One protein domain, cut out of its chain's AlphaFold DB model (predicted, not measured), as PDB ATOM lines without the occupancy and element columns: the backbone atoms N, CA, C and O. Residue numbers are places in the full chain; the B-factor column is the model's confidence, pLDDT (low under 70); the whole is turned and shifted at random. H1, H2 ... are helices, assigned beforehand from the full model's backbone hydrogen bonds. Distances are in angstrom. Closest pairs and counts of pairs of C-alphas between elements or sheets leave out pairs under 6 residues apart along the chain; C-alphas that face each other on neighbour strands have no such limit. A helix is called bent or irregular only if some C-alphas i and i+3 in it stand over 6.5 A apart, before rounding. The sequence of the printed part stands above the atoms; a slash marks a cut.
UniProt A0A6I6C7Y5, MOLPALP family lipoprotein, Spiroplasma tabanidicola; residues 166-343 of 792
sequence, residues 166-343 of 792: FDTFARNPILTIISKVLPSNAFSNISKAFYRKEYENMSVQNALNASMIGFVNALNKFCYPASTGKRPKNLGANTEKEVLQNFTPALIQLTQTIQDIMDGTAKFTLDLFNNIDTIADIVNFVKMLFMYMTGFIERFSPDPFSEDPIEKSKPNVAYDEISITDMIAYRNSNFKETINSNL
ATOM      1  N   PHE A 166      36.315  -8.264 122.106       41.66
ATOM      2  CA  PHE A 166      37.651  -8.831 122.254       41.66
ATOM      3  C   PHE A 166      37.951  -9.337 123.668       41.66
ATOM      4  O   PHE A 166      38.780 -10.233 123.800       41.66
ATOM      5  N   ASP A 167      37.264  -8.850 124.705       41.75
ATOM      6  CA  ASP A 167      37.408  -9.383 126.063       41.75
ATOM      7  C   ASP A 167      36.698 -10.739 126.202       41.75
ATOM      8  O   ASP A 167      37.152 -11.623 126.938       41.75
ATOM      9  N   THR A 168      35.593 -10.935 125.481       45.59
ATOM     10  CA  THR A 168      34.915 -12.233 125.357       45.59
ATOM     11  C   THR A 168      35.708 -13.188 124.459       45.59
ATOM     12  O   THR A 168      35.864 -14.364 124.798       45.59
ATOM     13  N   PHE A 169      36.306 -12.691 123.373       43.06
ATOM     14  CA  PHE A 169      37.215 -13.471 122.530       43.06
ATOM     15  C   PHE A 169      38.484 -13.894 123.283       43.06
ATOM     16  O   PHE A 169      38.838 -15.067 123.246       43.06
ATOM     17  N   ALA A 170      39.133 -12.993 124.027       42.53
ATOM     18  CA  ALA A 170      40.353 -13.268 124.796       42.53
ATOM     19  C   ALA A 170      40.148 -14.317 125.905       42.53
ATOM     20  O   ALA A 170      41.088 -15.022 126.274       42.53
ATOM     21  N   ARG A 171      38.919 -14.438 126.420       45.75
ATOM     22  CA  ARG A 171      38.506 -15.433 127.426       45.75
ATOM     23  C   ARG A 171      37.897 -16.700 126.813       45.75
ATOM     24  O   ARG A 171      37.409 -17.562 127.541       45.75
ATOM     25  N   ASN A 172      37.914 -16.822 125.488       48.28
ATOM     26  CA  ASN A 172      37.230 -17.887 124.770       48.28
ATOM     27  C   ASN A 172      37.973 -19.242 124.891       48.28
ATOM     28  O   ASN A 172      39.190 -19.292 124.714       48.28
ATOM     29  N   PRO A 173      37.282 -20.378 125.092       41.91
ATOM     30  CA  PRO A 173      37.915 -21.699 125.111       41.91
ATOM     31  C   PRO A 173      38.635 -22.095 123.802       41.91
ATOM     32  O   PRO A 173      39.527 -22.940 123.845       41.91
ATOM     33  N   ILE A 174      38.331 -21.468 122.646       42.19
ATOM     34  CA  ILE A 174      39.086 -21.642 121.380       42.19
ATOM     35  C   ILE A 174      40.549 -21.308 121.636       42.19
ATOM     36  O   ILE A 174      41.452 -22.043 121.245       42.19
ATOM     37  N   LEU A 175      40.770 -20.183 122.303       41.12
ATOM     38  CA  LEU A 175      42.080 -19.666 122.628       41.12
ATOM     39  C   LEU A 175      42.809 -20.585 123.624       41.12
ATOM     40  O   LEU A 175      44.014 -20.789 123.491       41.12
ATOM     41  N   THR A 176      42.080 -21.253 124.522       42.16
ATOM     42  CA  THR A 176      42.612 -22.317 125.391       42.16
ATOM     43  C   THR A 176      43.010 -23.573 124.603       42.16
ATOM     44  O   THR A 176      44.080 -24.129 124.842       42.16
ATOM     45  N   ILE A 177      42.223 -24.008 123.615       42.56
ATOM     46  CA  ILE A 177      42.563 -25.153 122.748       42.56
ATOM     47  C   ILE A 177      43.760 -24.818 121.844       42.56
ATOM     48  O   ILE A 177      44.686 -25.619 121.718       42.56
ATOM     49  N   ILE A 178      43.789 -23.613 121.272       41.47
ATOM     50  CA  ILE A 178      44.916 -23.084 120.494       41.47
ATOM     51  C   ILE A 178      46.181 -23.002 121.369       41.47
ATOM     52  O   ILE A 178      47.262 -23.366 120.909       41.47
ATOM     53  N   SER A 179      46.054 -22.625 122.649       39.38
ATOM     54  CA  SER A 179      47.174 -22.571 123.605       39.38
ATOM     55  C   SER A 179      47.809 -23.932 123.918       39.38
ATOM     56  O   SER A 179      48.952 -23.974 124.359       39.38
ATOM     57  N   LYS A 180      47.112 -25.048 123.651       42.25
ATOM     58  CA  LYS A 180      47.675 -26.406 123.773       42.25
ATOM     59  C   LYS A 180      48.508 -26.830 122.560       42.25
ATOM     60  O   LYS A 180      49.217 -27.830 122.634       42.25
ATOM     61  N   VAL A 181      48.385 -26.120 121.439       39.78
ATOM     62  CA  VAL A 181      49.081 -26.422 120.172       39.78
ATOM     63  C   VAL A 181      50.169 -25.403 119.862       39.78
ATOM     64  O   VAL A 181      51.154 -25.725 119.200       39.78
ATOM     65  N   LEU A 182      50.000 -24.178 120.346       45.34
ATOM     66  CA  LEU A 182      51.006 -23.135 120.270       45.34
ATOM     67  C   LEU A 182      51.944 -23.172 121.488       45.34
ATOM     68  O   LEU A 182      51.560 -23.671 122.545       45.34
ATOM     69  N   PRO A 183      53.162 -22.617 121.374       51.12
ATOM     70  CA  PRO A 183      54.038 -22.387 122.520       51.12
ATOM     71  C   PRO A 183      53.304 -21.662 123.662       51.12
ATOM     72  O   PRO A 183      52.503 -20.763 123.416       51.12
ATOM     73  N   SER A 184      53.575 -22.006 124.921       51.56
ATOM     74  CA  SER A 184      52.841 -21.474 126.086       51.56
ATOM     75  C   SER A 184      52.873 -19.939 126.219       51.56
ATOM     76  O   SER A 184      51.962 -19.344 126.795       51.56
ATOM     77  N   ASN A 185      53.881 -19.275 125.648       54.06
ATOM     78  CA  ASN A 185      53.996 -17.815 125.577       54.06
ATOM     79  C   ASN A 185      53.206 -17.180 124.415       54.06
ATOM     80  O   ASN A 185      52.813 -16.019 124.518       54.06
ATOM     81  N   ALA A 186      52.916 -17.939 123.356       54.47
ATOM     82  CA  ALA A 186      52.192 -17.489 122.169       54.47
ATOM     83  C   ALA A 186      50.816 -16.924 122.519       54.47
ATOM     84  O   ALA A 186      50.391 -15.882 122.015       54.47
ATOM     85  N   PHE A 187      50.135 -17.612 123.435       55.56
ATOM     86  CA  PHE A 187      48.812 -17.222 123.877       55.56
ATOM     87  C   PHE A 187      48.840 -15.937 124.703       55.56
ATOM     88  O   PHE A 187      48.040 -15.040 124.462       55.56
ATOM     89  N   SER A 188      49.799 -15.817 125.626       60.09
ATOM     90  CA  SER A 188      49.994 -14.588 126.401       60.09
ATOM     91  C   SER A 188      50.217 -13.387 125.482       60.09
ATOM     92  O   SER A 188      49.652 -12.329 125.729       60.09
ATOM     93  N   ASN A 189      50.973 -13.556 124.396       60.88
ATOM     94  CA  ASN A 189      51.306 -12.467 123.482       60.88
ATOM     95  C   ASN A 189      50.142 -12.085 122.554       60.88
ATOM     96  O   ASN A 189      49.845 -10.900 122.428       60.88
ATOM     97  N   ILE A 190      49.399 -13.055 122.007       59.00
ATOM     98  CA  ILE A 190      48.144 -12.773 121.282       59.00
ATOM     99  C   ILE A 190      47.126 -12.106 122.209       59.00
ATOM    100  O   ILE A 190      46.492 -11.127 121.841       59.00
ATOM    101  N   SER A 191      46.979 -12.623 123.427       55.66
ATOM    102  CA  SER A 191      46.059 -12.084 124.424       55.66
ATOM    103  C   SER A 191      46.431 -10.640 124.788       55.66
ATOM    104  O   SER A 191      45.565  -9.769 124.788       55.66
ATOM    105  N   LYS A 192      47.726 -10.339 124.982       62.03
ATOM    106  CA  LYS A 192      48.237  -8.974 125.213       62.03
ATOM    107  C   LYS A 192      47.926  -8.003 124.078       62.03
ATOM    108  O   LYS A 192      47.535  -6.885 124.381       62.03
ATOM    109  N   ALA A 193      47.978  -8.426 122.812       63.22
ATOM    110  CA  ALA A 193      47.542  -7.586 121.685       63.22
ATOM    111  C   ALA A 193      46.070  -7.134 121.810       63.22
ATOM    112  O   ALA A 193      45.659  -6.098 121.276       63.22
ATOM    113  N   PHE A 194      45.254  -7.873 122.566       59.34
ATOM    114  CA  PHE A 194      43.874  -7.505 122.860       59.34
ATOM    115  C   PHE A 194      43.706  -6.692 124.156       59.34
ATOM    116  O   PHE A 194      42.717  -5.962 124.254       59.34
ATOM    117  N   TYR A 195      44.682  -6.668 125.067       59.12
ATOM    118  CA  TYR A 195      44.627  -5.889 126.311       59.12
ATOM    119  C   TYR A 195      45.143  -4.448 126.156       59.12
ATOM    120  O   TYR A 195      46.027  -4.155 125.365       59.12
ATOM    121  N   ARG A 196      44.552  -3.518 126.920       61.06
ATOM    122  CA  ARG A 196      44.721  -2.057 126.745       61.06
ATOM    123  C   ARG A 196      45.637  -1.375 127.759       61.06
ATOM    124  O   ARG A 196      45.914  -0.187 127.616       61.06
ATOM    125  N   LYS A 197      46.095  -2.102 128.782       72.62
ATOM    126  CA  LYS A 197      46.744  -1.513 129.966       72.62
ATOM    127  C   LYS A 197      47.991  -0.690 129.630       72.62
ATOM    128  O   LYS A 197      48.303   0.274 130.318       72.62
ATOM    129  N   GLU A 198      48.680  -1.070 128.562       76.25
ATOM    130  CA  GLU A 198      49.918  -0.448 128.088       76.25
ATOM    131  C   GLU A 198      49.680   0.966 127.527       76.25
ATOM    132  O   GLU A 198      50.562   1.814 127.606       76.25
ATOM    133  N   TYR A 199      48.463   1.252 127.045       84.31
ATOM    134  CA  TYR A 199      48.101   2.522 126.405       84.31
ATOM    135  C   TYR A 199      47.311   3.470 127.305       84.31
ATOM    136  O   TYR A 199      47.121   4.623 126.939       84.31
ATOM    137  N   GLU A 200      46.854   3.023 128.482       83.50
ATOM    138  CA  GLU A 200      45.929   3.792 129.335       83.50
ATOM    139  C   GLU A 200      46.438   5.191 129.707       83.50
ATOM    140  O   GLU A 200      45.649   6.120 129.861       83.50
ATOM    141  N   ASN A 201      47.755   5.344 129.830       87.38
ATOM    142  CA  ASN A 201      48.386   6.602 130.222       87.38
ATOM    143  C   ASN A 201      48.977   7.375 129.033       87.38
ATOM    144  O   ASN A 201      49.640   8.383 129.249       87.38
ATOM    145  N   MET A 202      48.783   6.903 127.799       90.62
ATOM    146  CA  MET A 202      49.272   7.569 126.593       90.62
ATOM    147  C   MET A 202      48.192   8.471 125.992       90.62
ATOM    148  O   MET A 202      46.991   8.257 126.189       90.62
ATOM    149  N   SER A 203      48.616   9.460 125.205       92.31
ATOM    150  CA  SER A 203      47.704  10.126 124.276       92.31
ATOM    151  C   SER A 203      47.233   9.154 123.190       92.31
ATOM    152  O   SER A 203      47.906   8.164 122.881       92.31
ATOM    153  N   VAL A 204      46.087   9.445 122.579       90.38
ATOM    154  CA  VAL A 204      45.541   8.662 121.461       90.38
ATOM    155  C   VAL A 204      46.562   8.518 120.320       90.38
ATOM    156  O   VAL A 204      46.740   7.419 119.789       90.38
ATOM    157  N   GLN A 205      47.297   9.586 119.993       88.19
ATOM    158  CA  GLN A 205      48.367   9.534 118.993       88.19
ATOM    159  C   GLN A 205      49.551   8.673 119.442       88.19
ATOM    160  O   GLN A 205      50.069   7.888 118.650       88.19
ATOM    161  N   ASN A 206      49.989   8.795 120.698       90.75
ATOM    162  CA  ASN A 206      51.130   8.025 121.194       90.75
ATOM    163  C   ASN A 206      50.808   6.529 121.280       90.75
ATOM    164  O   ASN A 206      51.673   5.710 120.983       90.75
ATOM    165  N   ALA A 207      49.560   6.163 121.565       90.31
ATOM    166  CA  ALA A 207      49.110   4.778 121.509       90.31
ATOM    167  C   ALA A 207      49.139   4.212 120.071       90.31
ATOM    168  O   ALA A 207      49.613   3.093 119.852       90.31
ATOM    169  N   LEU A 208      48.708   4.993 119.070       88.44
ATOM    170  CA  LEU A 208      48.837   4.612 117.657       88.44
ATOM    171  C   LEU A 208      50.313   4.477 117.251       88.44
ATOM    172  O   LEU A 208      50.696   3.457 116.678       88.44
ATOM    173  N   ASN A 209      51.153   5.456 117.597       86.94
ATOM    174  CA  ASN A 209      52.588   5.443 117.308       86.94
ATOM    175  C   ASN A 209      53.286   4.234 117.944       86.94
ATOM    176  O   ASN A 209      54.099   3.581 117.289       86.94
ATOM    177  N   ALA A 210      52.938   3.887 119.186       90.00
ATOM    178  CA  ALA A 210      53.437   2.694 119.862       90.00
ATOM    179  C   ALA A 210      53.099   1.418 119.081       90.00
ATOM    180  O   ALA A 210      53.963   0.573 118.841       90.00
ATOM    181  N   SER A 211      51.849   1.305 118.625       88.06
ATOM    182  CA  SER A 211      51.404   0.163 117.828       88.06
ATOM    183  C   SER A 211      52.084   0.102 116.452       88.06
ATOM    184  O   SER A 211      52.442  -0.983 115.998       88.06
ATOM    185  N   MET A 212      52.359   1.255 115.825       83.94
ATOM    186  CA  MET A 212      53.116   1.345 114.571       83.94
ATOM    187  C   MET A 212      54.559   0.863 114.759       83.94
ATOM    188  O   MET A 212      55.060   0.101 113.938       83.94
ATOM    189  N   ILE A 213      55.223   1.233 115.860       85.81
ATOM    190  CA  ILE A 213      56.563   0.715 116.183       85.81
ATOM    191  C   ILE A 213      56.525  -0.819 116.306       85.81
ATOM    192  O   ILE A 213      57.383  -1.499 115.740       85.81
ATOM    193  N   GLY A 214      55.503  -1.372 116.972       87.31
ATOM    194  CA  GLY A 214      55.255  -2.818 117.029       87.31
ATOM    195  C   GLY A 214      55.096  -3.447 115.640       87.31
ATOM    196  O   GLY A 214      55.768  -4.429 115.321       87.31
ATOM    197  N   PHE A 215      54.289  -2.839 114.768       85.00
ATOM    198  CA  PHE A 215      54.115  -3.282 113.382       85.00
ATOM    199  C   PHE A 215      55.424  -3.284 112.582       85.00
ATOM    200  O   PHE A 215      55.720  -4.255 111.887       85.00
ATOM    201  N   VAL A 216      56.240  -2.237 112.699       81.19
ATOM    202  CA  VAL A 216      57.540  -2.167 112.018       81.19
ATOM    203  C   VAL A 216      58.482  -3.253 112.531       81.19
ATOM    204  O   VAL A 216      59.071  -3.990 111.742       81.19
ATOM    205  N   ASN A 217      58.590  -3.409 113.851       90.31
ATOM    206  CA  ASN A 217      59.378  -4.477 114.467       90.31
ATOM    207  C   ASN A 217      58.947  -5.863 113.964       90.31
ATOM    208  O   ASN A 217      59.789  -6.744 113.729       90.31
ATOM    209  N   ALA A 218      57.638  -6.039 113.785       85.00
ATOM    210  CA  ALA A 218      57.037  -7.252 113.276       85.00
ATOM    211  C   ALA A 218      57.397  -7.504 111.807       85.00
ATOM    212  O   ALA A 218      57.890  -8.584 111.465       85.00
ATOM    213  N   LEU A 219      57.232  -6.495 110.952       79.75
ATOM    214  CA  LEU A 219      57.599  -6.558 109.539       79.75
ATOM    215  C   LEU A 219      59.088  -6.885 109.367       79.75
ATOM    216  O   LEU A 219      59.444  -7.801 108.628       79.75
ATOM    217  N   ASN A 220      59.954  -6.235 110.145       87.12
ATOM    218  CA  ASN A 220      61.392  -6.496 110.145       87.12
ATOM    219  C   ASN A 220      61.700  -7.945 110.540       87.12
ATOM    220  O   ASN A 220      62.592  -8.579 109.983       87.12
ATOM    221  N   LYS A 221      60.954  -8.520 111.485       86.75
ATOM    222  CA  LYS A 221      61.125  -9.932 111.858       86.75
ATOM    223  C   LYS A 221      60.694 -10.885 110.742       86.75
ATOM    224  O   LYS A 221      61.315 -11.933 110.588       86.75
ATOM    225  N   PHE A 222      59.652 -10.542 109.981       78.38
ATOM    226  CA  PHE A 222      59.213 -11.339 108.833       78.38
ATOM    227  C   PHE A 222      60.180 -11.269 107.653       78.38
ATOM    228  O   PHE A 222      60.353 -12.270 106.961       78.38
ATOM    229  N   CYS A 223      60.792 -10.109 107.430       80.31
ATOM    230  CA  CYS A 223      61.660  -9.855 106.285       80.31
ATOM    231  C   CYS A 223      63.128 -10.227 106.529       80.31
ATOM    232  O   CYS A 223      63.840 -10.573 105.583       80.31
ATOM    233  N   TYR A 224      63.567 -10.214 107.791       84.31
ATOM    234  CA  TYR A 224      64.930 -10.556 108.195       84.31
ATOM    235  C   TYR A 224      64.903 -11.626 109.298       84.31
ATOM    236  O   TYR A 224      64.902 -11.303 110.494       84.31
ATOM    237  N   PRO A 225      64.912 -12.921 108.928       72.19
ATOM    238  CA  PRO A 225      65.025 -14.009 109.891       72.19
ATOM    239  C   PRO A 225      66.245 -13.821 110.798       72.19
ATOM    240  O   PRO A 225      67.298 -13.361 110.348       72.19
ATOM    241  N   ALA A 226      66.133 -14.217 112.069       68.00
ATOM    242  CA  ALA A 226      67.189 -14.019 113.071       68.00
ATOM    243  C   ALA A 226      68.552 -14.612 112.657       68.00
ATOM    244  O   ALA A 226      69.596 -14.089 113.034       68.00
ATOM    245  N   SER A 227      68.544 -15.659 111.830       63.59
ATOM    246  CA  SER A 227      69.734 -16.318 111.286       63.59
ATOM    247  C   SER A 227      70.536 -15.474 110.289       63.59
ATOM    248  O   SER A 227      71.663 -15.835 109.967       63.59
ATOM    249  N   THR A 228      69.985 -14.366 109.786       66.12
ATOM    250  CA  THR A 228      70.631 -13.557 108.739       66.12
ATOM    251  C   THR A 228      71.629 -12.532 109.272       66.12
ATOM    252  O   THR A 228      72.421 -12.011 108.494       66.12
ATOM    253  N   GLY A 229      71.576 -12.187 110.567       74.38
ATOM    254  CA  GLY A 229      72.404 -11.126 111.166       74.38
ATOM    255  C   GLY A 229      72.122  -9.704 110.650       74.38
ATOM    256  O   GLY A 229      72.718  -8.754 111.143       74.38
ATOM    257  N   LYS A 230      71.203  -9.543 109.687       80.81
ATOM    258  CA  LYS A 230      70.841  -8.266 109.045       80.81
ATOM    259  C   LYS A 230      69.590  -7.615 109.635       80.81
ATOM    260  O   LYS A 230      69.136  -6.595 109.133       80.81
ATOM    261  N   ARG A 231      69.000  -8.223 110.666       84.19
ATOM    262  CA  ARG A 231      67.728  -7.762 111.220       84.19
ATOM    263  C   ARG A 231      67.893  -6.374 111.859       84.19
ATOM    264  O   ARG A 231      68.729  -6.241 112.756       84.19
ATOM    265  N   PRO A 232      67.078  -5.377 111.464       86.19
ATOM    266  CA  PRO A 232      67.042  -4.082 112.129       86.19
ATOM    267  C   PRO A 232      66.805  -4.215 113.637       86.19
ATOM    268  O   PRO A 232      66.136  -5.142 114.106       86.19
ATOM    269  N   LYS A 233      67.366  -3.277 114.408       89.19
ATOM    270  CA  LYS A 233      67.237  -3.266 115.868       89.19
ATOM    271  C   LYS A 233      65.764  -3.159 116.261       89.19
ATOM    272  O   LYS A 233      65.088  -2.229 115.834       89.19
ATOM    273  N   ASN A 234      65.323  -4.059 117.140       90.31
ATOM    274  CA  ASN A 234      63.994  -3.999 117.738       90.31
ATOM    275  C   ASN A 234      63.849  -2.724 118.581       90.31
ATOM    276  O   ASN A 234      64.669  -2.472 119.470       90.31
ATOM    277  N   LEU A 235      62.823  -1.933 118.298       91.69
ATOM    278  CA  LEU A 235      62.577  -0.645 118.937       91.69
ATOM    279  C   LEU A 235      61.565  -0.786 120.082       91.69
ATOM    280  O   LEU A 235      60.594  -1.527 119.963       91.69
ATOM    281  N   GLY A 236      61.798  -0.095 121.200       89.31
ATOM    282  CA  GLY A 236      60.884  -0.105 122.349       89.31
ATOM    283  C   GLY A 236      59.690   0.828 122.137       89.31
ATOM    284  O   GLY A 236      59.835   1.871 121.499       89.31
ATOM    285  N   ALA A 237      58.529   0.465 122.680       90.31
ATOM    286  CA  ALA A 237      57.289   1.236 122.551       90.31
ATOM    287  C   ALA A 237      56.396   1.161 123.804       90.31
ATOM    288  O   ALA A 237      55.205   1.451 123.735       90.31
ATOM    289  N   ASN A 238      56.949   0.759 124.954       85.62
ATOM    290  CA  ASN A 238      56.155   0.459 126.151       85.62
ATOM    291  C   ASN A 238      55.847   1.708 126.983       85.62
ATOM    292  O   ASN A 238      54.981   1.685 127.855       85.62
ATOM    293  N   THR A 239      56.589   2.793 126.762       86.62
ATOM    294  CA  THR A 239      56.409   4.065 127.466       86.62
ATOM    295  C   THR A 239      56.312   5.208 126.473       86.62
ATOM    296  O   THR A 239      56.910   5.158 125.401       86.62
ATOM    297  N   GLU A 240      55.618   6.279 126.844       84.88
ATOM    298  CA  GLU A 240      55.489   7.471 126.002       84.88
ATOM    299  C   GLU A 240      56.852   8.046 125.579       84.88
ATOM    300  O   GLU A 240      57.056   8.399 124.419       84.88
ATOM    301  N   LYS A 241      57.831   8.042 126.492       88.44
ATOM    302  CA  LYS A 241      59.208   8.457 126.195       88.44
ATOM    303  C   LYS A 241      59.856   7.582 125.120       88.44
ATOM    304  O   LYS A 241      60.499   8.110 124.219       88.44
ATOM    305  N   GLU A 242      59.707   6.262 125.217       89.88
ATOM    306  CA  GLU A 242      60.223   5.339 124.202       89.88
ATOM    307  C   GLU A 242      59.543   5.557 122.852       89.88
ATOM    308  O   GLU A 242      60.226   5.573 121.834       89.88
ATOM    309  N   VAL A 243      58.226   5.775 122.839       87.00
ATOM    310  CA  VAL A 243      57.462   6.043 121.614       87.00
ATOM    311  C   VAL A 243      57.988   7.293 120.914       87.00
ATOM    312  O   VAL A 243      58.326   7.225 119.735       87.00
ATOM    313  N   LEU A 244      58.137   8.407 121.637       83.75
ATOM    314  CA  LEU A 244      58.655   9.660 121.076       83.75
ATOM    315  C   LEU A 244      60.075   9.507 120.513       83.75
ATOM    316  O   LEU A 244      60.393  10.068 119.470       83.75
ATOM    317  N   GLN A 245      60.927   8.725 121.179       87.75
ATOM    318  CA  GLN A 245      62.305   8.495 120.740       87.75
ATOM    319  C   GLN A 245      62.407   7.534 119.550       87.75
ATOM    320  O   GLN A 245      63.308   7.675 118.724       87.75
ATOM    321  N   ASN A 246      61.515   6.547 119.472       88.56
ATOM    322  CA  ASN A 246      61.638   5.431 118.539       88.56
ATOM    323  C   ASN A 246      60.686   5.502 117.341       88.56
ATOM    324  O   ASN A 246      60.894   4.751 116.389       88.56
ATOM    325  N   PHE A 247      59.692   6.393 117.332       82.19
ATOM    326  CA  PHE A 247      58.741   6.494 116.222       82.19
ATOM    327  C   PHE A 247      59.426   6.856 114.897       82.19
ATOM    328  O   PHE A 247      59.303   6.115 113.923       82.19
ATOM    329  N   THR A 248      60.233   7.919 114.867       77.25
ATOM    330  CA  THR A 248      60.987   8.305 113.661       77.25
ATOM    331  C   THR A 248      61.966   7.209 113.208       77.25
ATOM    332  O   THR A 248      61.921   6.829 112.036       77.25
ATOM    333  N   PRO A 249      62.794   6.608 114.094       75.19
ATOM    334  CA  PRO A 249      63.583   5.427 113.741       75.19
ATOM    335  C   PRO A 249      62.762   4.264 113.167       75.19
ATOM    336  O   PRO A 249      63.232   3.598 112.246       75.19
ATOM    337  N   ALA A 250      61.549   4.016 113.670       70.69
ATOM    338  CA  ALA A 250      60.679   2.967 113.147       70.69
ATOM    339  C   ALA A 250      60.214   3.280 111.718       70.69
ATOM    340  O   ALA A 250      60.276   2.409 110.858       70.69
ATOM    341  N   LEU A 251      59.828   4.521 111.418       70.25
ATOM    342  CA  LEU A 251      59.452   4.912 110.053       70.25
ATOM    343  C   LEU A 251      60.623   4.791 109.062       70.25
ATOM    344  O   LEU A 251      60.433   4.349 107.926       70.25
ATOM    345  N   ILE A 252      61.845   5.102 109.504       71.75
ATOM    346  CA  ILE A 252      63.061   4.882 108.704       71.75
ATOM    347  C   ILE A 252      63.266   3.381 108.447       71.75
ATOM    348  O   ILE A 252      63.481   2.978 107.305       71.75
ATOM    349  N   GLN A 253      63.142   2.536 109.479       82.19
ATOM    350  CA  GLN A 253      63.249   1.079 109.323       82.19
ATOM    351  C   GLN A 253      62.158   0.503 108.412       82.19
ATOM    352  O   GLN A 253      62.440  -0.402 107.627       82.19
ATOM    353  N   LEU A 254      60.931   1.022 108.488       74.12
ATOM    354  CA  LEU A 254      59.830   0.633 107.610       74.12
ATOM    355  C   LEU A 254      60.163   0.941 106.152       74.12
ATOM    356  O   LEU A 254      60.038   0.067 105.299       74.12
ATOM    357  N   THR A 255      60.636   2.160 105.888       61.66
ATOM    358  CA  THR A 255      61.035   2.606 104.548       61.66
ATOM    359  C   THR A 255      62.139   1.715 103.986       61.66
ATOM    360  O   THR A 255      61.993   1.194 102.881       61.66
ATOM    361  N   GLN A 256      63.187   1.455 104.774       73.06
ATOM    362  CA  GLN A 256      64.279   0.566 104.372       73.06
ATOM    363  C   GLN A 256      63.788  -0.859 104.103       73.06
ATOM    364  O   GLN A 256      64.192  -1.488 103.134       73.06
ATOM    365  N   THR A 257      62.887  -1.373 104.937       71.25
ATOM    366  CA  THR A 257      62.362  -2.733 104.780       71.25
ATOM    367  C   THR A 257      61.504  -2.863 103.533       71.25
ATOM    368  O   THR A 257      61.589  -3.867 102.834       71.25
ATOM    369  N   ILE A 258      60.701  -1.845 103.213       63.38
ATOM    370  CA  ILE A 258      59.939  -1.797 101.962       63.38
ATOM    371  C   ILE A 258      60.891  -1.754 100.763       63.38
ATOM    372  O   ILE A 258      60.701  -2.528  99.828       63.38
ATOM    373  N   GLN A 259      61.928  -0.911 100.806       63.50
ATOM    374  CA  GLN A 259      62.953  -0.842  99.757       63.50
ATOM    375  C   GLN A 259      63.649  -2.193  99.566       63.50
ATOM    376  O   GLN A 259      63.686  -2.707  98.455       63.50
ATOM    377  N   ASP A 260      64.079  -2.842 100.646       72.75
ATOM    378  CA  ASP A 260      64.734  -4.147 100.575       72.75
ATOM    379  C   ASP A 260      63.806  -5.246 100.025       72.75
ATOM    380  O   ASP A 260      64.248  -6.155  99.317       72.75
ATOM    381  N   ILE A 261      62.501  -5.188 100.321       64.44
ATOM    382  CA  ILE A 261      61.510  -6.084  99.705       64.44
ATOM    383  C   ILE A 261      61.403  -5.804  98.200       64.44
ATOM    384  O   ILE A 261      61.372  -6.750  97.410       64.44
ATOM    385  N   MET A 262      61.337  -4.530  97.798       57.22
ATOM    386  CA  MET A 262      61.238  -4.118  96.393       57.22
ATOM    387  C   MET A 262      62.474  -4.526  95.588       57.22
ATOM    388  O   MET A 262      62.339  -5.044  94.480       57.22
ATOM    389  N   ASP A 263      63.654  -4.380  96.182       67.44
ATOM    390  CA  ASP A 263      64.939  -4.758  95.596       67.44
ATOM    391  C   ASP A 263      65.177  -6.280  95.645       67.44
ATOM    392  O   ASP A 263      66.159  -6.795  95.106       67.44
ATOM    393  N   GLY A 264      64.280  -7.031  96.297       68.62
ATOM    394  CA  GLY A 264      64.368  -8.480  96.471       68.62
ATOM    395  C   GLY A 264      65.491  -8.930  97.412       68.62
ATOM    396  O   GLY A 264      65.808 -10.126  97.467       68.62
ATOM    397  N   THR A 265      66.103  -7.998  98.146       74.38
ATOM    398  CA  THR A 265      67.175  -8.248  99.119       74.38
ATOM    399  C   THR A 265      66.628  -8.754 100.455       74.38
ATOM    400  O   THR A 265      67.324  -9.495 101.156       74.38
ATOM    401  N   ALA A 266      65.362  -8.454 100.760       75.81
ATOM    402  CA  ALA A 266      64.587  -9.060 101.836       75.81
ATOM    403  C   ALA A 266      63.509 -10.011 101.292       75.81
ATOM    404  O   ALA A 266      62.894  -9.778 100.251       75.81
ATOM    405  N   LYS A 267      63.251 -11.106 102.020       72.88
ATOM    406  CA  LYS A 267      62.188 -12.068 101.694       72.88
ATOM    407  C   LYS A 267      61.245 -12.202 102.872       72.88
ATOM    408  O   LYS A 267      61.673 -12.540 103.969       72.88
ATOM    409  N   PHE A 268      59.957 -12.007 102.616       66.31
ATOM    410  CA  PHE A 268      58.923 -12.230 103.615       66.31
ATOM    411  C   PHE A 268      58.783 -13.730 103.905       66.31
ATOM    412  O   PHE A 268      58.391 -14.510 103.035       66.31
ATOM    413  N   THR A 269      59.098 -14.144 105.131       63.81
ATOM    414  CA  THR A 269      58.941 -15.530 105.591       63.81
ATOM    415  C   THR A 269      57.956 -15.597 106.751       63.81
ATOM    416  O   THR A 269      58.283 -15.188 107.864       63.81
ATOM    417  N   LEU A 270      56.753 -16.126 106.503       54.91
ATOM    418  CA  LEU A 270      55.740 -16.362 107.534       54.91
ATOM    419  C   LEU A 270      55.897 -17.767 108.124       54.91
ATOM    420  O   LEU A 270      55.574 -18.757 107.472       54.91
ATOM    421  N   ASP A 271      56.338 -17.835 109.375       59.72
ATOM    422  CA  ASP A 271      56.274 -19.040 110.200       59.72
ATOM    423  C   ASP A 271      55.268 -18.805 111.330       59.72
ATOM    424  O   ASP A 271      55.555 -18.093 112.290       59.72
ATOM    425  N   LEU A 272      54.066 -19.375 111.207       52.97
ATOM    426  CA  LEU A 272      52.978 -19.164 112.169       52.97
ATOM    427  C   LEU A 272      53.348 -19.582 113.604       52.97
ATOM    428  O   LEU A 272      52.796 -19.028 114.551       52.97
ATOM    429  N   PHE A 273      54.277 -20.527 113.778       56.19
ATOM    430  CA  PHE A 273      54.667 -21.029 115.097       56.19
ATOM    431  C   PHE A 273      55.762 -20.173 115.735       56.19
ATOM    432  O   PHE A 273      55.687 -19.864 116.923       56.19
ATOM    433  N   ASN A 274      56.752 -19.747 114.949       62.69
ATOM    434  CA  ASN A 274      57.886 -18.958 115.447       62.69
ATOM    435  C   ASN A 274      57.630 -17.439 115.440       62.69
ATOM    436  O   ASN A 274      58.329 -16.671 116.115       62.69
ATOM    437  N   ASN A 275      56.613 -16.991 114.702       68.12
ATOM    438  CA  ASN A 275      56.300 -15.575 114.523       68.12
ATOM    439  C   ASN A 275      54.977 -15.180 115.182       68.12
ATOM    440  O   ASN A 275      54.417 -14.149 114.842       68.12
ATOM    441  N   ILE A 276      54.473 -15.958 116.134       65.62
ATOM    442  CA  ILE A 276      53.187 -15.665 116.770       65.62
ATOM    443  C   ILE A 276      53.163 -14.312 117.501       65.62
ATOM    444  O   ILE A 276      52.213 -13.553 117.353       65.62
ATOM    445  N   ASP A 277      54.246 -13.960 118.193       72.38
ATOM    446  CA  ASP A 277      54.407 -12.654 118.849       72.38
ATOM    447  C   ASP A 277      54.401 -11.529 117.807       72.38
ATOM    448  O   ASP A 277      53.775 -10.493 117.975       72.38
ATOM    449  N   THR A 278      55.034 -11.798 116.666       79.56
ATOM    450  CA  THR A 278      55.082 -10.917 115.499       79.56
ATOM    451  C   THR A 278      53.690 -10.702 114.897       79.56
ATOM    452  O   THR A 278      53.358  -9.611 114.451       79.56
ATOM    453  N   ILE A 279      52.864 -11.752 114.860       68.38
ATOM    454  CA  ILE A 279      51.472 -11.682 114.403       68.38
ATOM    455  C   ILE A 279      50.644 -10.874 115.403       68.38
ATOM    456  O   ILE A 279      49.821 -10.065 114.983       68.38
ATOM    457  N   ALA A 280      50.881 -11.054 116.704       72.00
ATOM    458  CA  ALA A 280      50.216 -10.286 117.750       72.00
ATOM    459  C   ALA A 280      50.484  -8.778 117.601       72.00
ATOM    460  O   ALA A 280      49.539  -7.997 117.661       72.00
ATOM    461  N   ASP A 281      51.720  -8.377 117.294       77.50
ATOM    462  CA  ASP A 281      52.075  -6.976 117.024       77.50
ATOM    463  C   ASP A 281      51.338  -6.396 115.799       77.50
ATOM    464  O   ASP A 281      50.839  -5.271 115.850       77.50
ATOM    465  N   ILE A 282      51.196  -7.170 114.711       71.69
ATOM    466  CA  ILE A 282      50.410  -6.751 113.534       71.69
ATOM    467  C   ILE A 282      48.930  -6.598 113.894       71.69
ATOM    468  O   ILE A 282      48.308  -5.593 113.551       71.69
ATOM    469  N   VAL A 283      48.357  -7.587 114.582       68.19
ATOM    470  CA  VAL A 283      46.951  -7.560 115.008       68.19
ATOM    471  C   VAL A 283      46.695  -6.364 115.920       68.19
ATOM    472  O   VAL A 283      45.690  -5.673 115.756       68.19
ATOM    473  N   ASN A 284      47.618  -6.085 116.838       75.69
ATOM    474  CA  ASN A 284      47.542  -4.939 117.724       75.69
ATOM    475  C   ASN A 284      47.580  -3.615 116.952       75.69
ATOM    476  O   ASN A 284      46.734  -2.763 117.190       75.69
ATOM    477  N   PHE A 285      48.480  -3.450 115.978       79.75
ATOM    478  CA  PHE A 285      48.495  -2.260 115.119       79.75
ATOM    479  C   PHE A 285      47.180  -2.061 114.366       79.75
ATOM    480  O   PHE A 285      46.604  -0.977 114.416       79.75
ATOM    481  N   VAL A 286      46.663  -3.112 113.721       70.25
ATOM    482  CA  VAL A 286      45.383  -3.042 113.001       70.25
ATOM    483  C   VAL A 286      44.264  -2.631 113.956       70.25
ATOM    484  O   VAL A 286      43.520  -1.695 113.673       70.25
ATOM    485  N   LYS A 287      44.173  -3.280 115.119       73.25
ATOM    486  CA  LYS A 287      43.200  -2.939 116.160       73.25
ATOM    487  C   LYS A 287      43.335  -1.478 116.592       73.25
ATOM    488  O   LYS A 287      42.332  -0.774 116.634       73.25
ATOM    489  N   MET A 288      44.545  -1.023 116.900       79.25
ATOM    490  CA  MET A 288      44.808   0.337 117.368       79.25
ATOM    491  C   MET A 288      44.494   1.386 116.304       79.25
ATOM    492  O   MET A 288      43.927   2.420 116.638       79.25
ATOM    493  N   LEU A 289      44.754   1.095 115.029       77.56
ATOM    494  CA  LEU A 289      44.336   1.931 113.908       77.56
ATOM    495  C   LEU A 289      42.807   2.023 113.817       77.56
ATOM    496  O   LEU A 289      42.262   3.120 113.709       77.56
ATOM    497  N   PHE A 290      42.093   0.899 113.917       74.19
ATOM    498  CA  PHE A 290      40.628   0.915 113.928       74.19
ATOM    499  C   PHE A 290      40.067   1.651 115.141       74.19
ATOM    500  O   PHE A 290      39.126   2.424 114.998       74.19
ATOM    501  N   MET A 291      40.645   1.457 116.322       78.75
ATOM    502  CA  MET A 291      40.282   2.192 117.531       78.75
ATOM    503  C   MET A 291      40.500   3.696 117.354       78.75
ATOM    504  O   MET A 291      39.602   4.481 117.634       78.75
ATOM    505  N   TYR A 292      41.652   4.088 116.815       83.50
ATOM    506  CA  TYR A 292      41.990   5.474 116.512       83.50
ATOM    507  C   TYR A 292      41.008   6.113 115.519       83.50
ATOM    508  O   TYR A 292      40.604   7.257 115.710       83.50
ATOM    509  N   MET A 293      40.572   5.387 114.488       82.06
ATOM    510  CA  MET A 293      39.564   5.887 113.548       82.06
ATOM    511  C   MET A 293      38.164   5.935 114.169       82.06
ATOM    512  O   MET A 293      37.464   6.933 114.043       82.06
ATOM    513  N   THR A 294      37.742   4.870 114.849       80.69
ATOM    514  CA  THR A 294      36.393   4.765 115.429       80.69
ATOM    515  C   THR A 294      36.182   5.752 116.567       80.69
ATOM    516  O   THR A 294      35.158   6.421 116.571       80.69
ATOM    517  N   GLY A 295      37.170   5.952 117.443       84.75
ATOM    518  CA  GLY A 295      37.113   6.982 118.481       84.75
ATOM    519  C   GLY A 295      37.002   8.399 117.909       84.75
ATOM    520  O   GLY A 295      36.281   9.232 118.454       84.75
ATOM    521  N   PHE A 296      37.647   8.671 116.769       87.62
ATOM    522  CA  PHE A 296      37.502   9.946 116.065       87.62
ATOM    523  C   PHE A 296      36.082  10.108 115.518       87.62
ATOM    524  O   PHE A 296      35.448  11.141 115.728       87.62
ATOM    525  N   ILE A 297      35.564   9.065 114.867       84.69
ATOM    526  CA  ILE A 297      34.210   9.057 114.313       84.69
ATOM    527  C   ILE A 297      33.178   9.260 115.421       84.69
ATOM    528  O   ILE A 297      32.312  10.108 115.271       84.69
ATOM    529  N   GLU A 298      33.273   8.536 116.533       83.88
ATOM    530  CA  GLU A 298      32.340   8.640 117.663       83.88
ATOM    531  C   GLU A 298      32.390  10.013 118.336       83.88
ATOM    532  O   GLU A 298      31.360  10.562 118.730       83.88
ATOM    533  N   ARG A 299      33.581  10.607 118.445       85.81
ATOM    534  CA  ARG A 299      33.736  11.939 119.035       85.81
ATOM    535  C   ARG A 299      33.074  13.026 118.195       85.81
ATOM    536  O   ARG A 299      32.506  13.956 118.767       85.81
ATOM    537  N   PHE A 300      33.155  12.906 116.873       86.69
ATOM    538  CA  PHE A 300      32.686  13.900 115.909       86.69
ATOM    539  C   PHE A 300      31.571  13.352 115.013       86.69
ATOM    540  O   PHE A 300      31.488  13.697 113.843       86.69
ATOM    541  N   SER A 301      30.729  12.455 115.515       82.56
ATOM    542  CA  SER A 301      29.478  12.101 114.849       82.56
ATOM    543  C   SER A 301      28.353  12.364 115.830       82.56
ATOM    544  O   SER A 301      28.440  11.890 116.963       82.56
ATOM    545  N   PRO A 302      27.300  13.091 115.430       77.25
ATOM    546  CA  PRO A 302      26.136  13.240 116.280       77.25
ATOM    547  C   PRO A 302      25.490  11.869 116.496       77.25
ATOM    548  O   PRO A 302      25.276  11.123 115.533       77.25
ATOM    549  N   ASP A 303      25.167  11.543 117.747       75.25
ATOM    550  CA  ASP A 303      24.304  10.403 118.044       75.25
ATOM    551  C   ASP A 303      22.872  10.757 117.604       75.25
ATOM    552  O   ASP A 303      22.252  11.650 118.193       75.25
ATOM    553  N   PRO A 304      22.319  10.085 116.575       62.88
ATOM    554  CA  PRO A 304      20.990  10.403 116.065       62.88
ATOM    555  C   PRO A 304      19.875  10.131 117.085       62.88
ATOM    556  O   PRO A 304      18.757  10.615 116.898       62.88
ATOM    557  N   PHE A 305      20.157   9.371 118.147       72.75
ATOM    558  CA  PHE A 305      19.201   9.017 119.194       72.75
ATOM    559  C   PHE A 305      19.405   9.793 120.496       72.75
ATOM    560  O   PHE A 305      18.542   9.723 121.373       72.75
ATOM    561  N   SER A 306      20.502  10.542 120.639       75.38
ATOM    562  CA  SER A 306      20.731  11.346 121.837       75.38
ATOM    563  C   SER A 306      19.747  12.512 121.889       75.38
ATOM    564  O   SER A 306      19.535  13.202 120.894       75.38
ATOM    565  N   GLU A 307      19.133  12.753 123.048       80.75
ATOM    566  CA  GLU A 307      18.319  13.950 123.294       80.75
ATOM    567  C   GLU A 307      19.163  15.155 123.738       80.75
ATOM    568  O   GLU A 307      18.652  16.275 123.747       80.75
ATOM    569  N   ASP A 308      20.447  14.944 124.053       83.56
ATOM    570  CA  ASP A 308      21.359  16.001 124.486       83.56
ATOM    571  C   ASP A 308      21.618  16.991 123.328       83.56
ATOM    572  O   ASP A 308      22.128  16.597 122.271       83.56
ATOM    573  N   PRO A 309      21.289  18.289 123.496       78.56
ATOM    574  CA  PRO A 309      21.562  19.315 122.496       78.56
ATOM    575  C   PRO A 309      23.037  19.395 122.091       78.56
ATOM    576  O   PRO A 309      23.324  19.713 120.938       78.56
ATOM    577  N   ILE A 310      23.962  19.092 123.010       80.06
ATOM    578  CA  ILE A 310      25.405  19.111 122.754       80.06
ATOM    579  C   ILE A 310      25.772  17.989 121.781       80.06
ATOM    580  O   ILE A 310      26.426  18.253 120.772       80.06
ATOM    581  N   GLU A 311      25.284  16.769 122.016       81.44
ATOM    582  CA  GLU A 311      25.491  15.619 121.123       81.44
ATOM    583  C   GLU A 311      24.885  15.843 119.734       81.44
ATOM    584  O   GLU A 311      25.529  15.552 118.728       81.44
ATOM    585  N   LYS A 312      23.689  16.442 119.651       78.75
ATOM    586  CA  LYS A 312      23.066  16.790 118.359       78.75
ATOM    587  C   LYS A 312      23.804  17.890 117.599       78.75
ATOM    588  O   LYS A 312      23.677  17.964 116.381       78.75
ATOM    589  N   SER A 313      24.518  18.763 118.311       78.62
ATOM    590  CA  SER A 313      25.260  19.889 117.731       78.62
ATOM    591  C   SER A 313      26.680  19.540 117.286       78.62
ATOM    592  O   SER A 313      27.355  20.394 116.711       78.62
ATOM    593  N   LYS A 314      27.148  18.311 117.551       83.38
ATOM    594  CA  LYS A 314      28.462  17.866 117.088       83.38
ATOM    595  C   LYS A 314      28.541  17.960 115.562       83.38
ATOM    596  O   LYS A 314      27.579  17.570 114.891       83.38
ATOM    597  N   PRO A 315      29.681  18.419 115.011       80.50
ATOM    598  CA  PRO A 315      29.914  18.318 113.578       80.50
ATOM    599  C   PRO A 315      29.796  16.852 113.181       80.50
ATOM    600  O   PRO A 315      30.155  15.971 113.958       80.50
ATOM    601  N   ASN A 316      29.268  16.584 111.999       83.62
ATOM    602  CA  ASN A 316      29.186  15.248 111.451       83.62
ATOM    603  C   ASN A 316      30.426  14.991 110.604       83.62
ATOM    604  O   ASN A 316      30.527  15.486 109.491       83.62
ATOM    605  N   VAL A 317      31.347  14.172 111.097       82.06
ATOM    606  CA  VAL A 317      32.636  13.853 110.461       82.06
ATOM    607  C   VAL A 317      32.536  13.422 108.991       82.06
ATOM    608  O   VAL A 317      33.514  13.531 108.249       82.06
ATOM    609  N   ALA A 318      31.373  12.921 108.560       75.44
ATOM    610  CA  ALA A 318      31.139  12.517 107.180       75.44
ATOM    611  C   ALA A 318      30.780  13.676 106.231       75.44
ATOM    612  O   ALA A 318      30.957  13.508 105.030       75.44
ATOM    613  N   TYR A 319      30.286  14.806 106.749       78.94
ATOM    614  CA  TYR A 319      29.744  15.922 105.958       78.94
ATOM    615  C   TYR A 319      30.342  17.288 106.330       78.94
ATOM    616  O   TYR A 319      30.405  18.182 105.493       78.94
ATOM    617  N   ASP A 320      30.806  17.450 107.568       85.12
ATOM    618  CA  ASP A 320      31.337  18.699 108.102       85.12
ATOM    619  C   ASP A 320      32.863  18.640 108.204       85.12
ATOM    620  O   ASP A 320      33.455  17.622 108.573       85.12
ATOM    621  N   GLU A 321      33.522  19.755 107.895       82.88
ATOM    622  CA  GLU A 321      34.970  19.879 108.046       82.88
ATOM    623  C   GLU A 321      35.346  19.943 109.530       82.88
ATOM    624  O   GLU A 321      34.919  20.844 110.253       82.88
ATOM    625  N   ILE A 322      36.180  19.006 109.987       86.12
ATOM    626  CA  ILE A 322      36.682  19.022 111.363       86.12
ATOM    627  C   ILE A 322      37.865  19.988 111.453       86.12
ATOM    628  O   ILE A 322      38.782  19.951 110.623       86.12
ATOM    629  N   SER A 323      37.847  20.861 112.464       86.00
ATOM    630  CA  SER A 323      38.905  21.850 112.658       86.00
ATOM    631  C   SER A 323      40.224  21.183 113.061       86.00
ATOM    632  O   SER A 323      40.248  20.152 113.737       86.00
ATOM    633  N   ILE A 324      41.350  21.792 112.683       77.94
ATOM    634  CA  ILE A 324      42.682  21.303 113.074       77.94
ATOM    635  C   ILE A 324      42.832  21.304 114.600       77.94
ATOM    636  O   ILE A 324      43.376  20.358 115.166       77.94
ATOM    637  N   THR A 325      42.308  22.324 115.281       84.75
ATOM    638  CA  THR A 325      42.320  22.405 116.747       84.75
ATOM    639  C   THR A 325      41.608  21.212 117.381       84.75
ATOM    640  O   THR A 325      42.144  20.610 118.310       84.75
ATOM    641  N   ASP A 326      40.453  20.814 116.845       87.31
ATOM    642  CA  ASP A 326      39.710  19.651 117.331       87.31
ATOM    643  C   ASP A 326      40.442  18.336 117.039       87.31
ATOM    644  O   ASP A 326      40.462  17.436 117.881       87.31
ATOM    645  N   MET A 327      41.108  18.233 115.885       84.31
ATOM    646  CA  MET A 327      41.955  17.079 115.562       84.31
ATOM    647  C   MET A 327      43.146  16.967 116.515       84.31
ATOM    648  O   MET A 327      43.426  15.879 117.017       84.31
ATOM    649  N   ILE A 328      43.830  18.075 116.809       84.69
ATOM    650  CA  ILE A 328      44.922  18.114 117.791       84.69
ATOM    651  C   ILE A 328      44.396  17.726 119.173       84.69
ATOM    652  O   ILE A 328      45.001  16.896 119.850       84.69
ATOM    653  N   ALA A 329      43.247  18.272 119.581       89.81
ATOM    654  CA  ALA A 329      42.625  17.950 120.859       89.81
ATOM    655  C   ALA A 329      42.258  16.460 120.962       89.81
ATOM    656  O   ALA A 329      42.461  15.852 122.011       89.81
ATOM    657  N   TYR A 330      41.769  15.847 119.880       91.38
ATOM    658  CA  TYR A 330      41.541  14.405 119.819       91.38
ATOM    659  C   TYR A 330      42.851  13.617 119.936       91.38
ATOM    660  O   TYR A 330      42.977  12.742 120.788       91.38
ATOM    661  N   ARG A 331      43.865  13.953 119.141       89.31
ATOM    662  CA  ARG A 331      45.155  13.247 119.132       89.31
ATOM    663  C   ARG A 331      45.881  13.301 120.473       89.31
ATOM    664  O   ARG A 331      46.480  12.307 120.879       89.31
ATOM    665  N   ASN A 332      45.782  14.435 121.163       91.25
ATOM    666  CA  ASN A 332      46.417  14.673 122.460       91.25
ATOM    667  C   ASN A 332      45.578  14.197 123.649       91.25
ATOM    668  O   ASN A 332      46.087  14.153 124.768       91.25
ATOM    669  N   SER A 333      44.309  13.847 123.437       92.69
ATOM    670  CA  SER A 333      43.457  13.354 124.516       92.69
ATOM    671  C   SER A 333      43.945  12.012 125.058       92.69
ATOM    672  O   SER A 333      44.584  11.229 124.348       92.69
ATOM    673  N   ASN A 334      43.676  11.759 126.340       91.31
ATOM    674  CA  ASN A 334      44.065  10.512 126.979       91.31
ATOM    675  C   ASN A 334      43.321   9.335 126.327       91.31
ATOM    676  O   ASN A 334      42.104   9.382 126.120       91.31
ATOM    677  N   PHE A 335      44.059   8.271 126.009       87.56
ATOM    678  CA  PHE A 335      43.527   7.114 125.300       87.56
ATOM    679  C   PHE A 335      42.391   6.415 126.056       87.56
ATOM    680  O   PHE A 335      41.387   6.052 125.446       87.56
ATOM    681  N   LYS A 336      42.522   6.247 127.377       85.69
ATOM    682  CA  LYS A 336      41.521   5.574 128.217       85.69
ATOM    683  C   LYS A 336      40.221   6.365 128.313       85.69
ATOM    684  O   LYS A 336      39.151   5.769 128.331       85.69
ATOM    685  N   GLU A 337      40.328   7.685 128.393       81.69
ATOM    686  CA  GLU A 337      39.174   8.583 128.492       81.69
ATOM    687  C   GLU A 337      38.441   8.732 127.156       81.69
ATOM    688  O   GLU A 337      37.234   8.954 127.135       81.69
ATOM    689  N   THR A 338      39.165   8.599 126.043       78.56
ATOM    690  CA  THR A 338      38.645   8.931 124.710       78.56
ATOM    691  C   THR A 338      38.189   7.713 123.927       78.56
ATOM    692  O   THR A 338      37.221   7.802 123.177       78.56
ATOM    693  N   ILE A 339      38.866   6.572 124.076       75.44
ATOM    694  CA  ILE A 339      38.533   5.370 123.317       75.44
ATOM    695  C   ILE A 339      37.864   4.349 124.220       75.44
ATOM    696  O   ILE A 339      38.504   3.664 125.024       75.44
ATOM    697  N   ASN A 340      36.559   4.193 124.018       66.06
ATOM    698  CA  ASN A 340      35.741   3.248 124.759       66.06
ATOM    699  C   ASN A 340      36.259   1.805 124.593       66.06
ATOM    700  O   ASN A 340      36.860   1.455 123.568       66.06
ATOM    701  N   SER A 341      36.072   0.947 125.606       55.66
ATOM    702  CA  SER A 341      36.648  -0.417 125.669       55.66
ATOM    703  C   SER A 341      36.227  -1.351 124.522       55.66
ATOM    704  O   SER A 341      36.874  -2.374 124.285       55.66
ATOM    705  N   ASN A 342      35.222  -0.956 123.743       59.44
ATOM    706  CA  ASN A 342      34.624  -1.764 122.692       59.44
ATOM    707  C   ASN A 342      34.981  -1.200 121.314       59.44
ATOM    708  O   ASN A 342      34.838  -0.007 121.066       59.44
ATOM    709  N   LEU A 343      35.463  -2.061 120.416       63.78
ATOM    710  CA  LEU A 343      35.740  -1.677 119.035       63.78
ATOM    711  C   LEU A 343      34.410  -1.487 118.297       63.78
ATOM    712  O   LEU A 343      33.735  -2.467 117.980       63.78
TER     713      LEU A 343
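Overview. This is residues 166 to 343 of the 792 residues of the protein "MOLPALP family lipoprotein" of Spiroplasma tabanidicola (UniProt A0A6I6C7Y5). Three long helices are stacked side by side, H4 between H6 and the kinked H5, and the small group H1 to H3 packs through H3 on the first part of H6. H8 and H9 sit at the first end of H4, and beyond the last end of H6 the chain loops far out to little H7, which touches no helix. The printed part has 178 residues with nine named helices, H1 to H9 in chain order, and no named strand; the class is all helix. It is only just compact, close to loose, with a radius of gyration of the C-alphas of 18.9 A, and only just elongated, spanning 61 by 40 by 28 A.

Arrangement. H1, residues 166 to 170, touches H3, residues 184 to 194, closest at the C-alphas of Ala 170 and Ser 191, 5.8 A. H2, residues 173 to 179, touches H3 at a steep tilt of 50 degrees, opposite ways; the closest C-alphas, of Ser 179 and Phe 187, are 5.6 A apart. H3 touches H6, residues 276 to 299, with H6's residues 276 to 284 alone, at a shallow tilt of 14 degrees, the same way; the C-alphas of Ala 193 and Asn 284 are closest, 4.8 A. H4, residues 204 to 223, is the hub, touching four helices. It touches H6 at a shallow tilt of 28 degrees, opposite ways, closest at the C-alphas of Ser 211 and Phe 285, 4.7 A. It touches H5, residues 240 to 262, the same way at 37 degrees, only just steep; the C-alphas of Ala 210 and Val 243 are closest, 5.5 A. H4 and H8, residues 324 to 332, touch only at their ends, closest at the C-alphas of Gln 205 and Arg 331, 4.9 A. H4 only just touches H9, residues 335 to 338, with 3 pairs of C-alphas within 8 A, closest Val 204 and Phe 335 at 4.6 A. H7, residues 309 to 312, is apart from H6 and H8. Every O i to N i+4 pair is within hydrogen-bond range in H1, H2, H4, H6 and H8; H3 has 5 of 7 and H5 17 of 19, while H7 and H9 are too short for one.

Along the chain. H1 begins at C-alpha 166, (37.651, -8.831, 122.254). H3 is 16.9 A long, H4 28.9 A and H6 33.8 A. H5, 32.3 A, is irregular, C-alphas 245 and 248 being 7.2 A apart, with a kink of 43 degrees near residue 247. H9 ends at C-alpha 338, (38.645, 8.931, 124.710).

Size, cuts and confidence. The C-alphas of Ser 227 and Pro 309 are farthest apart, 61.0 A. The printed part has no cut; the links H4 to H5, H5 to H6 and H7 to H8 are long. Mean pLDDT of the printed part is 73.7; 57 residues are under 70, among them 166 to 196.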